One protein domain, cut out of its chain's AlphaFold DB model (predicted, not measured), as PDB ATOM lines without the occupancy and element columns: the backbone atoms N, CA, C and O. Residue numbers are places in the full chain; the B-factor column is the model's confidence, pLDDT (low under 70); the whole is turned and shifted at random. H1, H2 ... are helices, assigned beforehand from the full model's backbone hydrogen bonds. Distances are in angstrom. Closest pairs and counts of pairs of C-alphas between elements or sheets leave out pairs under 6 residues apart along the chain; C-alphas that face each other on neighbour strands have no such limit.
ATOM      1  N   PRO A 137      -0.777   2.181  -9.667       93.50
ATOM      2  CA  PRO A 137      -1.588   3.179  -8.971       93.50
ATOM      3  C   PRO A 137      -2.681   2.562  -8.091       93.50
ATOM      4  O   PRO A 137      -2.969   3.071  -7.011       93.50
ATOM      5  N   SER A 138      -3.262   1.437  -8.519       89.62
ATOM      6  CA  SER A 138      -4.257   0.690  -7.744       89.62
ATOM      7  C   SER A 138      -3.682   0.118  -6.452       89.62
ATOM      8  O   SER A 138      -4.308   0.238  -5.403       89.62
ATOM      9  N   TYR A 139      -2.481  -0.461  -6.497       89.31
ATOM     10  CA  TYR A 139      -1.837  -1.007  -5.305       89.31
ATOM     11  C   TYR A 139      -1.446   0.103  -4.325       89.31
ATOM     12  O   TYR A 139      -1.680  -0.011  -3.124       89.31
ATOM     13  N   GLN A 140      -0.934   1.222  -4.840       90.31
ATOM     14  CA  GLN A 140      -0.616   2.401  -4.030       90.31
ATOM     15  C   GLN A 140      -1.868   3.025  -3.389       90.31
ATOM     16  O   GLN A 140      -1.830   3.455  -2.233       90.31
ATOM     17  N   ALA A 141      -3.000   3.034  -4.098       91.06
ATOM     18  CA  ALA A 141      -4.274   3.485  -3.546       91.06
ATOM     19  C   ALA A 141      -4.764   2.575  -2.409       91.06
ATOM     20  O   ALA A 141      -5.236   3.079  -1.389       91.06
ATOM     21  N   GLU A 142      -4.609   1.255  -2.543       88.69
ATOM     22  CA  GLU A 142      -4.929   0.302  -1.476       88.69
ATOM     23  C   GLU A 142      -4.000   0.460  -0.269       88.69
ATOM     24  O   GLU A 142      -4.484   0.558   0.858       88.69
ATOM     25  N   LEU A 143      -2.687   0.611  -0.478       88.75
ATOM     26  CA  LEU A 143      -1.755   0.934   0.608       88.75
ATOM     27  C   LEU A 143      -2.155   2.221   1.337       88.75
ATOM     28  O   LEU A 143      -2.188   2.248   2.564       88.75
ATOM     29  N   SER A 144      -2.541   3.259   0.596       90.50
ATOM     30  CA  SER A 144      -3.001   4.527   1.173       90.50
ATOM     31  C   SER A 144      -4.300   4.370   1.975       90.50
ATOM     32  O   SER A 144      -4.491   5.039   2.990       90.50
ATOM     33  N   ARG A 145      -5.220   3.498   1.536       87.25
ATOM     34  CA  ARG A 145      -6.449   3.170   2.281       87.25
ATOM     35  C   ARG A 145      -6.125   2.437   3.575       87.25
ATOM     36  O   ARG A 145      -6.648   2.812   4.622       87.25
ATOM     37  N   VAL A 146      -5.242   1.442   3.506       87.88
ATOM     38  CA  VAL A 146      -4.775   0.687   4.674       87.88
ATOM     39  C   VAL A 146      -4.070   1.613   5.659       87.88
ATOM     40  O   VAL A 146      -4.356   1.555   6.850       87.88
ATOM     41  N   GLU A 147      -3.216   2.519   5.181       88.00
ATOM     42  CA  GLU A 147      -2.538   3.495   6.031       88.00
ATOM     43  C   GLU A 147      -3.535   4.430   6.727       88.00
ATOM     44  O   GLU A 147      -3.441   4.635   7.937       88.00
ATOM     45  N   LYS A 148      -4.529   4.959   6.003       87.19
ATOM     46  CA  LYS A 148      -5.582   5.799   6.600       87.19
ATOM     47  C   LYS A 148      -6.390   5.047   7.653       87.19
ATOM     48  O   LYS A 148      -6.678   5.610   8.704       87.19
ATOM     49  N   LEU A 149      -6.730   3.788   7.390       83.00
ATOM     50  CA  LEU A 149      -7.459   2.949   8.337       83.00
ATOM     51  C   LEU A 149      -6.612   2.636   9.577       83.00
ATOM     52  O   LEU A 149      -7.109   2.718  10.696       83.00
ATOM     53  N   ALA A 150      -5.324   2.340   9.396       82.25
ATOM     54  CA  ALA A 150      -4.390   2.113  10.495       82.25
ATOM     55  C   ALA A 150      -4.197   3.370  11.358       82.25
ATOM     56  O   ALA A 150      -4.220   3.273  12.582       82.25
ATOM     57  N   ARG A 151      -4.066   4.549  10.735       79.50
ATOM     58  CA  ARG A 151      -4.009   5.831  11.454       79.50
ATOM     59  C   ARG A 151      -5.307   6.106  12.208       79.50
ATOM     60  O   ARG A 151      -5.240   6.365  13.398       79.50
ATOM     61  N   GLY A 152      -6.470   5.929  11.578       81.00
ATOM     62  CA  GLY A 152      -7.764   6.078  12.258       81.00
ATOM     63  C   GLY A 152      -7.914   5.155  13.474       81.00
ATOM     64  O   GLY A 152      -8.333   5.592  14.537       81.00
ATOM     65  N   LEU A 153      -7.480   3.893  13.374       76.31
ATOM     66  CA  LEU A 153      -7.499   2.955  14.505       76.31
ATOM     67  C   LEU A 153      -6.586   3.372  15.671       76.31
ATOM     68  O   LEU A 153      -6.902   3.071  16.828       76.31
ATOM     69  N   LEU A 154      -5.459   4.021  15.370       75.19
ATOM     70  CA  LEU A 154      -4.537   4.573  16.365       75.19
ATOM     71  C   LEU A 154      -5.089   5.863  16.988       75.19
ATOM     72  O   LEU A 154      -5.055   6.000  18.211       75.19
ATOM     73  N   ASP A 155      -5.634   6.760  16.167       79.94
ATOM     74  CA  ASP A 155      -6.132   8.078  16.576       79.94
ATOM     75  C   ASP A 155      -7.435   7.978  17.389       79.94
ATOM     76  O   ASP A 155      -7.587   8.661  18.403       79.94
ATOM     77  N   ASP A 156      -8.336   7.055  17.035       75.50
ATOM     78  CA  ASP A 156      -9.596   6.819  17.760       75.50
ATOM     79  C   ASP A 156      -9.381   6.097  19.106       75.50
ATOM     80  O   ASP A 156     -10.333   5.809  19.839       75.50
ATOM     81  N   GLY A 157      -8.138   5.709  19.423       73.88
ATOM     82  CA  GLY A 157      -7.774   4.981  20.641       73.88
ATOM     83  C   GLY A 157      -8.409   3.591  20.762       73.88
ATOM     84  O   GLY A 157      -8.216   2.911  21.771       73.88
ATOM     85  N   SER A 158      -9.157   3.142  19.748       76.44
ATOM     86  CA  SER A 158      -9.873   1.863  19.735       76.44
ATOM     87  C   SER A 158      -8.910   0.678  19.802       76.44
ATOM     88  O   SER A 158      -9.145  -0.279  20.542       76.44
ATOM     89  N   LEU A 159      -7.779   0.775  19.097       74.75
ATOM     90  CA  LEU A 159      -6.728  -0.234  19.100       74.75
ATOM     91  C   LEU A 159      -6.013  -0.271  20.457       74.75
ATOM     92  O   LEU A 159      -5.838  -1.343  21.032       74.75
ATOM     93  N   THR A 160      -5.718   0.892  21.039       76.38
ATOM     94  CA  THR A 160      -5.145   1.027  22.388       76.38
ATOM     95  C   THR A 160      -6.077   0.463  23.464       76.38
ATOM     96  O   THR A 160      -5.638  -0.258  24.360       76.38
ATOM     97  N   LYS A 161      -7.388   0.723  23.351       80.62
ATOM     98  CA  LYS A 161      -8.420   0.186  24.247       80.62
ATOM     99  C   LYS A 161      -8.495  -1.337  24.154       80.62
ATOM    100  O   LYS A 161      -8.517  -2.009  25.181       80.62
ATOM    101  N   ARG A 162      -8.454  -1.886  22.939       78.50
ATOM    102  CA  ARG A 162      -8.494  -3.334  22.696       78.50
ATOM    103  C   ARG A 162      -7.222  -4.042  23.170       78.50
ATOM    104  O   ARG A 162      -7.315  -5.117  23.752       78.50
ATOM    105  N   ILE A 163      -6.049  -3.421  23.009       82.19
ATOM    106  CA  ILE A 163      -4.786  -3.902  23.597       82.19
ATOM    107  C   ILE A 163      -4.867  -3.897  25.129       82.19
ATOM    108  O   ILE A 163      -4.488  -4.878  25.762       82.19
ATOM    109  N   SER A 164      -5.413  -2.839  25.736       83.19
ATOM    110  CA  SER A 164      -5.605  -2.775  27.191       83.19
ATOM    111  C   SER A 164      -6.561  -3.862  27.701       83.19
ATOM    112  O   SER A 164      -6.290  -4.484  28.726       83.19
ATOM    113  N   GLU A 165      -7.651  -4.140  26.983       84.62
ATOM    114  CA  GLU A 165      -8.569  -5.235  27.318       84.62
ATOM    115  C   GLU A 165      -7.916  -6.613  27.173       84.62
ATOM    116  O   GLU A 165      -8.098  -7.460  28.047       84.62
ATOM    117  N   MET A 166      -7.105  -6.830  26.132       82.62
ATOM    118  CA  MET A 166      -6.339  -8.070  25.990       82.62
ATOM    119  C   MET A 166      -5.306  -8.244  27.104       82.62
ATOM    120  O   MET A 166      -5.186  -9.350  27.621       82.62
ATOM    121  N   HIS A 167      -4.608  -7.183  27.524       78.00
ATOM    122  CA  HIS A 167      -3.718  -7.254  28.688       78.00
ATOM    123  C   HIS A 167      -4.488  -7.607  29.964       78.00
ATOM    124  O   HIS A 167      -4.117  -8.559  30.639       78.00
ATOM    125  N   LYS A 168      -5.628  -6.956  30.240       83.81
ATOM    126  CA  LYS A 168      -6.474  -7.291  31.402       83.81
ATOM    127  C   LYS A 168      -6.963  -8.743  31.382       83.81
ATOM    128  O   LYS A 168      -7.029  -9.388  32.425       83.81
ATOM    129  N   LEU A 169      -7.333  -9.258  30.209       82.31
ATOM    130  CA  LEU A 169      -7.729 -10.659  30.041       82.31
ATOM    131  C   LEU A 169      -6.545 -11.605  30.230       82.31
ATOM    132  O   LEU A 169      -6.694 -12.617  30.907       82.31
ATOM    133  N   SER A 170      -5.380 -11.267  29.681       77.38
ATOM    134  CA  SER A 170      -4.139 -12.018  29.867       77.38
ATOM    135  C   SER A 170      -3.759 -12.094  31.346       77.38
ATOM    136  O   SER A 170      -3.528 -13.185  31.853       77.38
ATOM    137  N   ASP A 171      -3.800 -10.980  32.076       81.50
ATOM    138  CA  ASP A 171      -3.507 -10.944  33.514       81.50
ATOM    139  C   ASP A 171      -4.509 -11.781  34.318       81.50
ATOM    140  O   ASP A 171      -4.139 -12.474  35.266       81.50
ATOM    141  N   LYS A 172      -5.782 -11.784  33.902       79.50
ATOM    142  CA  LYS A 172      -6.841 -12.592  34.519       79.50
ATOM    143  C   LYS A 172      -6.695 -14.092  34.237       79.50
ATOM    144  O   LYS A 172      -7.023 -14.897  35.104       79.50
ATOM    145  N   ILE A 173      -6.251 -14.464  33.037       75.00
ATOM    146  CA  ILE A 173      -6.095 -15.861  32.601       75.00
ATOM    147  C   ILE A 173      -4.789 -16.455  33.137       75.00
ATOM    148  O   ILE A 173      -4.783 -17.580  33.627       75.00
ATOM    149  N   PHE A 174      -3.693 -15.700  33.062       77.06
ATOM    150  CA  PHE A 174      -2.349 -16.166  33.408       77.06
ATOM    151  C   PHE A 174      -1.898 -15.765  34.819       77.06
ATOM    152  O   PHE A 174      -0.848 -16.221  35.264       77.06
ATOM    153  N   GLY A 175      -2.694 -14.980  35.554       63.16
ATOM    154  CA  GLY A 175      -2.575 -14.830  37.005       63.16
ATOM    155  C   GLY A 175      -1.212 -14.340  37.495       63.16
ATOM    156  O   GLY A 175      -0.719 -14.840  38.504       63.16
ATOM    157  N   LEU A 176      -0.605 -13.363  36.814       57.41
ATOM    158  CA  LEU A 176       0.696 -12.805  37.208       57.41
ATOM    159  C   LEU A 176       0.649 -11.904  38.460       57.41
ATOM    160  O   LEU A 176       1.689 -11.411  38.886       57.41
ATOM    161  N   ASP A 177      -0.508 -11.748  39.111       55.66
ATOM    162  CA  ASP A 177      -0.684 -10.869  40.278       55.66
ATOM    163  C   ASP A 177      -0.793 -11.625  41.620       55.66
ATOM    164  O   ASP A 177      -1.689 -11.397  42.435       55.66
ATOM    165  N   LYS A 178       0.115 -12.582  41.864       53.88
ATOM    166  CA  LYS A 178       0.209 -13.294  43.159       53.88
ATOM    167  C   LYS A 178       1.506 -13.089  43.949       53.88
ATOM    168  O   LYS A 178       1.678 -13.765  44.957       53.88
ATOM    169  N   TRP A 179       2.383 -12.152  43.578       48.41
ATOM    170  CA  TRP A 179       3.686 -12.002  44.260       48.41
ATOM    171  C   TRP A 179       4.090 -10.583  44.701       48.41
ATOM    172  O   TRP A 179       5.254 -10.362  45.014       48.41
TER     173      TRP A 179
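AT A GLANCE: This is residues 137 to 179 of the 183 residues of an uncharacterized protein of Bradyrhizobium sp. RP6 (UniProt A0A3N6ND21). Two long helices, H1 and H2, follow one another end to end and meet at a corner to make a wide, open V, with a short tail, residues 175 to 179, running on past the far end of H2. Almost the whole length stands free, and the helices come near each other only at the corner. The printed part has 43 residues with two named helices, H1 then H2, and no named strand; its class is all helix. It is extended, a rod spanning 55 by 18 by 12 A, with a radius of gyration of the C-alphas of 16.6 A.

IN THESE COORDINATES: The longest helix, H1, holds residues 137 to 155 and measures 26.4 A from C-alpha 137 at (-1.588, 3.179, -8.971) to C-alpha 155. H2 holds residues 158 to 174 and measures 23.8 A, ending with C-alpha 174 at (-2.349, -16.166, 33.408).

HOW THE PARTS SIT: H1 and H2 are close but not clearly touching, with 2 pairs of C-alphas within 8 A; the closest C-alphas, of Leu 153 and Leu 159, are 5.6 A apart. They run the same way at a steep tilt of 63 degrees. In both helices every O i to N i+4 pair is within hydrogen-bond range.

THE WHOLE: The C-alphas farthest apart, of Pro 137 and Trp 179, are 55.6 A apart. The printed part has no cut, and the link from H1 to H2 is tight. Residues 175 to 179 have pLDDT under 70.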